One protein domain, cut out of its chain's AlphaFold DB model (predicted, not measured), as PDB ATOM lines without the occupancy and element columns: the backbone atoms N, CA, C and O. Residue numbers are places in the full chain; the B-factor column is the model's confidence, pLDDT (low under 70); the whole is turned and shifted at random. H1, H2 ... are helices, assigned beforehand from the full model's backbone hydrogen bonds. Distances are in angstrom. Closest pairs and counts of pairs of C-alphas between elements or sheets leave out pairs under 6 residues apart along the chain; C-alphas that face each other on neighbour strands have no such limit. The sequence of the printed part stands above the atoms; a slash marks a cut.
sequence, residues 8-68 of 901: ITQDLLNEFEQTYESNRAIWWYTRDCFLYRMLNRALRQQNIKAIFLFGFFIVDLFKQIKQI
ATOM      1  N   ILE A   8      -1.120 -88.085   4.955       75.50
ATOM      2  CA  ILE A   8      -2.183 -87.374   5.687       75.50
ATOM      3  C   ILE A   8      -1.602 -86.521   6.823       75.50
ATOM      4  O   ILE A   8      -2.026 -85.394   7.059       75.50
ATOM      5  N   THR A   9      -0.607 -87.047   7.543       76.12
ATOM      6  CA  THR A   9       0.000 -86.316   8.669       76.12
ATOM      7  C   THR A   9       0.983 -85.244   8.184       76.12
ATOM      8  O   THR A   9       1.153 -84.235   8.863       76.12
ATOM      9  N   GLN A  10       1.604 -85.428   7.012       77.00
ATOM     10  CA  GLN A  10       2.429 -84.407   6.353       77.00
ATOM     11  C   GLN A  10       1.589 -83.229   5.841       77.00
ATOM     12  O   GLN A  10       1.985 -82.083   6.037       77.00
ATOM     13  N   ASP A  11       0.409 -83.492   5.282       80.88
ATOM     14  CA  ASP A  11      -0.523 -82.442   4.857       80.88
ATOM     15  C   ASP A  11      -1.024 -81.615   6.054       80.88
ATOM     16  O   ASP A  11      -1.007 -80.386   6.005       80.88
ATOM     17  N   LEU A  12      -1.360 -82.269   7.175       82.69
ATOM     18  CA  LEU A  12      -1.733 -81.591   8.426       82.69
ATOM     19  C   LEU A  12      -0.588 -80.762   9.034       82.69
ATOM     20  O   LEU A  12      -0.843 -79.741   9.670       82.69
ATOM     21  N   LEU A  13       0.668 -81.192   8.868       83.19
ATOM     22  CA  LEU A  13       1.844 -80.428   9.303       83.19
ATOM     23  C   LEU A  13       2.019 -79.156   8.468       83.19
ATOM     24  O   LEU A  13       2.226 -78.087   9.040       83.19
ATOM     25  N   ASN A  14       1.880 -79.262   7.145       82.38
ATOM     26  CA  ASN A  14       1.949 -78.115   6.240       82.38
ATOM     27  C   ASN A  14       0.800 -77.126   6.501       82.38
ATOM     28  O   ASN A  14       1.012 -75.915   6.512       82.38
ATOM     29  N   GLU A  15      -0.411 -77.631   6.757       86.94
ATOM     30  CA  GLU A  15      -1.565 -76.808   7.134       86.94
ATOM     31  C   GLU A  15      -1.308 -76.064   8.451       86.94
ATOM     32  O   GLU A  15      -1.542 -74.857   8.535       86.94
ATOM     33  N   PHE A  16      -0.781 -76.755   9.466       87.50
ATOM     34  CA  PHE A  16      -0.427 -76.141  10.744       87.50
ATOM     35  C   PHE A  16       0.626 -75.039  10.569       87.50
ATOM     36  O   PHE A  16       0.452 -73.945  11.093       87.50
ATOM     37  N   GLU A  17       1.680 -75.286   9.789       85.25
ATOM     38  CA  GLU A  17       2.736 -74.299   9.532       85.25
ATOM     39  C   GLU A  17       2.203 -73.028   8.848       85.25
ATOM     40  O   GLU A  17       2.654 -71.926   9.157       85.25
ATOM     41  N   GLN A  18       1.217 -73.159   7.960       87.00
ATOM     42  CA  GLN A  18       0.671 -72.031   7.201       87.00
ATOM     43  C   GLN A  18      -0.464 -71.284   7.916       87.00
ATOM     44  O   GLN A  18      -0.678 -70.105   7.639       87.00
ATOM     45  N   THR A  19      -1.217 -71.956   8.792       85.94
ATOM     46  CA  THR A  19      -2.502 -71.440   9.314       85.94
ATOM     47  C   THR A  19      -2.587 -71.363  10.840       85.94
ATOM     48  O   THR A  19      -3.616 -70.944  11.376       85.94
ATOM     49  N   TYR A  20      -1.542 -71.771  11.569       89.38
ATOM     50  CA  TYR A  20      -1.536 -71.681  13.027       89.38
ATOM     51  C   TYR A  20      -1.513 -70.227  13.514       89.38
ATOM     52  O   TYR A  20      -0.620 -69.447  13.189       89.38
ATOM     53  N   GLU A  21      -2.464 -69.905  14.389       85.62
ATOM     54  CA  GLU A  21      -2.538 -68.648  15.126       85.62
ATOM     55  C   GLU A  21      -2.641 -68.930  16.633       85.62
ATOM     56  O   GLU A  21      -3.273 -69.899  17.068       85.62
ATOM     57  N   SER A  22      -2.071 -68.045  17.460       79.50
ATOM     58  CA  SER A  22      -2.016 -68.204  18.923       79.50
ATOM     59  C   SER A  22      -3.384 -68.186  19.620       79.50
ATOM     60  O   SER A  22      -3.457 -68.464  20.813       79.50
ATOM     61  N   ASN A  23      -4.457 -67.814  18.917       81.62
ATOM     62  CA  ASN A  23      -5.856 -67.805  19.369       81.62
ATOM     63  C   ASN A  23      -6.614 -69.109  19.015       81.62
ATOM     64  O   ASN A  23      -7.739 -69.281  19.468       81.62
ATOM     65  N   ARG A  24      -6.013 -70.017  18.226       86.38
ATOM     66  CA  ARG A  24      -6.594 -71.302  17.784       86.38
ATOM     67  C   ARG A  24      -5.910 -72.527  18.394       86.38
ATOM     68  O   ARG A  24      -6.098 -73.648  17.933       86.38
ATOM     69  N   ALA A  25      -5.087 -72.339  19.417       86.19
ATOM     70  CA  ALA A  25      -4.366 -73.433  20.079       86.19
ATOM     71  C   ALA A  25      -5.291 -74.526  20.655       86.19
ATOM     72  O   ALA A  25      -4.968 -75.697  20.484       86.19
ATOM     73  N   ILE A  26      -6.430 -74.186  21.278       87.31
ATOM     74  CA  ILE A  26      -7.400 -75.185  21.778       87.31
ATOM     75  C   ILE A  26      -7.997 -75.986  20.617       87.31
ATOM     76  O   ILE A  26      -8.027 -77.215  20.662       87.31
ATOM     77  N   TRP A  27      -8.393 -75.304  19.543       88.62
ATOM     78  CA  TRP A  27      -8.915 -75.945  18.337       88.62
ATOM     79  C   TRP A  27      -7.894 -76.927  17.740       88.62
ATOM     80  O   TRP A  27      -8.181 -78.097  17.507       88.62
ATOM     81  N   TRP A  28      -6.640 -76.501  17.593       87.88
ATOM     82  CA  TRP A  28      -5.565 -77.370  17.110       87.88
ATOM     83  C   TRP A  28      -5.230 -78.524  18.065       87.88
ATOM     84  O   TRP A  28      -4.819 -79.589  17.612       87.88
ATOM     85  N   TYR A  29      -5.398 -78.332  19.373       87.44
ATOM     86  CA  TYR A  29      -5.167 -79.375  20.371       87.44
ATOM     87  C   TYR A  29      -6.261 -80.453  20.362       87.44
ATOM     88  O   TYR A  29      -5.946 -81.624  20.556       87.44
ATOM     89  N   THR A  30      -7.517 -80.069  20.130       85.94
ATOM     90  CA  THR A  30      -8.686 -80.972  20.133       85.94
ATOM     91  C   THR A  30      -8.932 -81.644  18.779       85.94
ATOM     92  O   THR A  30      -9.623 -82.656  18.700       85.94
ATOM     93  N   ARG A  31      -8.317 -81.144  17.699       84.56
ATOM     94  CA  ARG A  31      -8.339 -81.794  16.379       84.56
ATOM     95  C   ARG A  31      -7.602 -83.129  16.426       84.56
ATOM     96  O   ARG A  31      -6.497 -83.200  16.973       84.56
ATOM     97  N   ASP A  32      -8.127 -84.148  15.741       79.00
ATOM     98  CA  ASP A  32      -7.408 -85.411  15.523       79.00
ATOM     99  C   ASP A  32      -6.183 -85.199  14.614       79.00
ATOM    100  O   ASP A  32      -6.207 -85.367  13.394       79.00
ATOM    101  N   CYS A  33      -5.093 -84.738  15.221       82.12
ATOM    102  CA  CYS A  33      -3.850 -84.391  14.552       82.12
ATOM    103  C   CYS A  33      -2.633 -84.891  15.352       82.12
ATOM    104  O   CYS A  33      -2.717 -85.776  16.215       82.12
ATOM    105  N   PHE A  34      -1.443 -84.395  15.013       82.88
ATOM    106  CA  PHE A  34      -0.202 -84.795  15.676       82.88
ATOM    107  C   PHE A  34      -0.005 -84.102  17.035       82.88
ATOM    108  O   PHE A  34       0.656 -84.676  17.899       82.88
ATOM    109  N   LEU A  35      -0.589 -82.917  17.261       84.94
ATOM    110  CA  LEU A  35      -0.298 -82.062  18.422       84.94
ATOM    111  C   LEU A  35      -0.662 -82.719  19.750       84.94
ATOM    112  O   LEU A  35       0.222 -82.897  20.584       84.94
ATOM    113  N   TYR A  36      -1.913 -83.156  19.925       83.38
ATOM    114  CA  TYR A  36      -2.356 -83.856  21.137       83.38
ATOM    115  C   TYR A  36      -1.446 -85.044  21.472       83.38
ATOM    116  O   TYR A  36      -0.944 -85.180  22.591       83.38
ATOM    117  N   ARG A  37      -1.202 -85.908  20.477       82.88
ATOM    118  CA  ARG A  37      -0.445 -87.154  20.650       82.88
ATOM    119  C   ARG A  37       1.018 -86.884  20.950       82.88
ATOM    120  O   ARG A  37       1.561 -87.485  21.874       82.88
ATOM    121  N   MET A  38       1.661 -86.003  20.190       83.38
ATOM    122  CA  MET A  38       3.077 -85.696  20.360       83.38
ATOM    123  C   MET A  38       3.335 -84.920  21.647       83.38
ATOM    124  O   MET A  38       4.263 -85.284  22.365       83.38
ATOM    125  N   LEU A  39       2.503 -83.929  21.981       80.19
ATOM    126  CA  LEU A  39       2.636 -83.156  23.213       80.19
ATOM    127  C   LEU A  39       2.416 -84.040  24.445       80.19
ATOM    128  O   LEU A  39       3.280 -84.098  25.318       80.19
ATOM    129  N   ASN A  40       1.323 -84.808  24.500       77.25
ATOM    130  CA  ASN A  40       1.063 -85.683  25.646       77.25
ATOM    131  C   ASN A  40       2.037 -86.859  25.727       77.25
ATOM    132  O   ASN A  40       2.380 -87.289  26.827       77.25
ATOM    133  N   ARG A  41       2.544 -87.365  24.596       77.25
ATOM    134  CA  ARG A  41       3.648 -88.334  24.592       77.25
ATOM    135  C   ARG A  41       4.928 -87.705  25.123       77.25
ATOM    136  O   ARG A  41       5.595 -88.338  25.935       77.25
ATOM    137  N   ALA A  42       5.258 -86.488  24.697       68.56
ATOM    138  CA  ALA A  42       6.434 -85.771  25.161       68.56
ATOM    139  C   ALA A  42       6.356 -85.519  26.672       68.56
ATOM    140  O   ALA A  42       7.308 -85.830  27.377       68.56
ATOM    141  N   LEU A  43       5.206 -85.083  27.185       61.88
ATOM    142  CA  LEU A  43       4.960 -84.895  28.618       61.88
ATOM    143  C   LEU A  43       4.978 -86.218  29.407       61.88
ATOM    144  O   LEU A  43       5.582 -86.290  30.475       61.88
ATOM    145  N   ARG A  44       4.393 -87.299  28.871       65.12
ATOM    146  CA  ARG A  44       4.366 -88.627  29.517       65.12
ATOM    147  C   ARG A  44       5.746 -89.280  29.577       65.12
ATOM    148  O   ARG A  44       6.121 -89.823  30.610       65.12
ATOM    149  N   GLN A  45       6.484 -89.235  28.468       64.94
ATOM    150  CA  GLN A  45       7.845 -89.772  28.348       64.94
ATOM    151  C   GLN A  45       8.899 -88.807  28.899       64.94
ATOM    152  O   GLN A  45      10.075 -89.151  28.910       64.94
ATOM    153  N   GLN A  46       8.482 -87.602  29.307       54.53
ATOM    154  CA  GLN A  46       9.355 -86.486  29.673       54.53
ATOM    155  C   GLN A  46      10.457 -86.261  28.633       54.53
ATOM    156  O   GLN A  46      11.620 -86.050  28.961       54.53
ATOM    157  N   ASN A  47      10.084 -86.315  27.350       60.09
ATOM    158  CA  ASN A  47      10.979 -85.977  26.256       60.09
ATOM    159  C   ASN A  47      11.170 -84.459  26.231       60.09
ATOM    160  O   ASN A  47      10.452 -83.723  25.555       60.09
ATOM    161  N   ILE A  48      12.157 -84.022  27.001       50.66
ATOM    162  CA  ILE A  48      12.534 -82.636  27.254       50.66
ATOM    163  C   ILE A  48      12.714 -81.844  25.947       50.66
ATOM    164  O   ILE A  48      12.162 -80.754  25.813       50.66
ATOM    165  N   LYS A  49      13.384 -82.421  24.939       50.16
ATOM    166  CA  LYS A  49      13.582 -81.790  23.618       50.16
ATOM    167  C   LYS A  49      12.269 -81.545  22.884       50.16
ATOM    168  O   LYS A  49      12.070 -80.483  22.306       50.16
ATOM    169  N   ALA A  50      11.358 -82.513  22.913       61.94
ATOM    170  CA  ALA A  50      10.052 -82.355  22.286       61.94
ATOM    171  C   ALA A  50       9.177 -81.343  23.048       61.94
ATOM    172  O   ALA A  50       8.532 -80.513  22.417       61.94
ATOM    173  N   ILE A  51       9.202 -81.354  24.387       58.56
ATOM    174  CA  ILE A  51       8.487 -80.368  25.218       58.56
ATOM    175  C   ILE A  51       8.981 -78.943  24.917       58.56
ATOM    176  O   ILE A  51       8.159 -78.038  24.811       58.56
ATOM    177  N   PHE A  52      10.292 -78.747  24.717       55.41
ATOM    178  CA  PHE A  52      10.861 -77.458  24.306       55.41
ATOM    179  C   PHE A  52      10.261 -76.938  23.007       55.41
ATOM    180  O   PHE A  52       9.806 -75.797  22.941       55.41
ATOM    181  N   LEU A  53      10.254 -77.790  21.980       61.56
ATOM    182  CA  LEU A  53       9.746 -77.440  20.661       61.56
ATOM    183  C   LEU A  53       8.255 -77.094  20.723       61.56
ATOM    184  O   LEU A  53       7.816 -76.190  20.025       61.56
ATOM    185  N   PHE A  54       7.492 -77.742  21.611       70.94
ATOM    186  CA  PHE A  54       6.091 -77.400  21.871       70.94
ATOM    187  C   PHE A  54       5.890 -76.217  22.832       70.94
ATOM    188  O   PHE A  54       4.747 -75.847  23.089       70.94
ATOM    189  N   GLY A  55       6.948 -75.596  23.359       61.59
ATOM    190  CA  GLY A  55       6.854 -74.561  24.393       61.59
ATOM    191  C   GLY A  55       5.982 -73.366  23.997       61.59
ATOM    192  O   GLY A  55       5.167 -72.917  24.800       61.59
ATOM    193  N   PHE A  56       6.084 -72.897  22.749       69.50
ATOM    194  CA  PHE A  56       5.228 -71.818  22.240       69.50
ATOM    195  C   PHE A  56       3.744 -72.224  22.237       69.50
ATOM    196  O   PHE A  56       2.894 -71.471  22.704       69.50
ATOM    197  N   PHE A  57       3.450 -73.449  21.791       77.25
ATOM    198  CA  PHE A  57       2.095 -73.982  21.688       77.25
ATOM    199  C   PHE A  57       1.472 -74.212  23.067       77.25
ATOM    200  O   PHE A  57       0.311 -73.873  23.285       77.25
ATOM    201  N   ILE A  58       2.255 -74.732  24.021       69.88
ATOM    202  CA  ILE A  58       1.851 -74.872  25.425       69.88
ATOM    203  C   ILE A  58       1.441 -73.499  25.967       69.88
ATOM    204  O   ILE A  58       0.341 -73.353  26.487       69.88
ATOM    205  N   VAL A  59       2.283 -72.476  25.795       63.47
ATOM    206  CA  VAL A  59       2.000 -71.112  26.269       63.47
ATOM    207  C   VAL A  59       0.702 -70.557  25.676       63.47
ATOM    208  O   VAL A  59      -0.091 -69.956  26.402       63.47
ATOM    209  N   ASP A  60       0.462 -70.759  24.385       75.69
ATOM    210  CA  ASP A  60      -0.745 -70.261  23.726       75.69
ATOM    211  C   ASP A  60      -2.012 -71.028  24.147       75.69
ATOM    212  O   ASP A  60      -3.070 -70.416  24.316       75.69
ATOM    213  N   LEU A  61      -1.896 -72.330  24.435       75.88
ATOM    214  CA  LEU A  61      -2.968 -73.140  25.023       75.88
ATOM    215  C   LEU A  61      -3.353 -72.631  26.426       75.88
ATOM    216  O   LEU A  61      -4.532 -72.419  26.705       75.88
ATOM    217  N   PHE A  62      -2.363 -72.341  27.278       70.38
ATOM    218  CA  PHE A  62      -2.582 -71.742  28.603       70.38
ATOM    219  C   PHE A  62      -3.287 -70.376  28.515       70.38
ATOM    220  O   PHE A  62      -4.189 -70.093  29.305       70.38
ATOM    221  N   LYS A  63      -2.906 -69.520  27.553       70.69
ATOM    222  CA  LYS A  63      -3.531 -68.196  27.375       70.69
ATOM    223  C   LYS A  63      -5.017 -68.297  27.044       70.69
ATOM    224  O   LYS A  63      -5.806 -67.571  27.644       70.69
ATOM    225  N   GLN A  64      -5.400 -69.175  26.118       76.00
ATOM    226  CA  GLN A  64      -6.807 -69.335  25.734       76.00
ATOM    227  C   GLN A  64      -7.649 -69.921  26.869       76.00
ATOM    228  O   GLN A  64      -8.732 -69.415  27.142       76.00
ATOM    229  N   ILE A  65      -7.130 -70.911  27.598       74.69
ATOM    230  CA  ILE A  65      -7.810 -71.483  28.774       74.69
ATOM    231  C   ILE A  65      -8.067 -70.400  29.832       74.69
ATOM    232  O   ILE A  65      -9.177 -70.270  30.347       74.69
ATOM    233  N   LYS A  66      -7.067 -69.546  30.095       68.94
ATOM    234  CA  LYS A  66      -7.210 -68.407  31.012       68.94
ATOM    235  C   LYS A  66      -8.249 -67.388  30.533       68.94
ATOM    236  O   LYS A  66      -8.968 -66.844  31.364       68.94
ATOM    237  N   GLN A  67      -8.330 -67.125  29.228       71.00
ATOM    238  CA  GLN A  67      -9.342 -66.230  28.658       71.00
ATOM    239  C   GLN A  67     -10.758 -66.790  28.841       71.00
ATOM    240  O   GLN A  67     -11.639 -66.046  29.252       71.00
ATOM    241  N   ILE A  68     -10.975 -68.089  28.614       71.88
ATOM    242  CA  ILE A  68     -12.289 -68.735  28.780       71.88
ATOM    243  C   ILE A  68     -12.771 -68.664  30.236       71.88
ATOM    244  O   ILE A  68     -13.918 -68.297  30.502       71.88
TER     245      ILE A  68
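AT A GLANCE: This is residues 8 to 68 of the 901 residues of the protein "Hypothetical protein" of Rotaria sp. Silwood2 (UniProt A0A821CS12). The longest helix, H5, is one side of a ring that H2, H3 and H4 complete; H1 lies outside it, near H3. The printed part has 61 residues with five named helices, H1 to H5 in chain order, and no named strand: all helix. It is compact, with a radius of gyration of the C-alphas of 11.5 A, spanning 30 by 28 by 17 A.

IN THESE COORDINATES: Find C-alpha 55 at (6.854, -74.561, 24.393); from there H5, residues 55 to 68, runs 20.5 A to C-alpha 68 at (-12.289, -68.735, 28.780). H2 is residues 25 to 30, H3 34 to 45, H4 48 to 53 and H1 8 to 19.

HOW THE PARTS SIT: H5 touches H2, about perpendicular at 89 degrees; the closest C-alphas, Ala 25 and Leu 61, are 5.1 A apart. H2 and H3 touch only at the corner, H3 with residues 35 to 36 alone; closest C-alphas Tyr 29 and Tyr 36, 5.3 A. H3, with residues 38 to 43 alone, touches H4 in a hairpin, a shallow tilt of 26 degrees, opposite ways; closest C-alphas Ala 42 and Ala 50, 5.7 A. H4 and H5 meet only through their link. H1 is close to but not clearly touching H3; closest C-alphas Thr 9 and Phe 34, 7.2 A. In H1 to H5 every O i to N i+4 pair is within hydrogen-bond range.

THE WHOLE: The C-alphas farthest apart, Ile 8 and Lys 66, are 32.0 A apart. The printed part has no cut, and its four links are tight. Seventeen residues, among them 42 to 53, have pLDDT under 70.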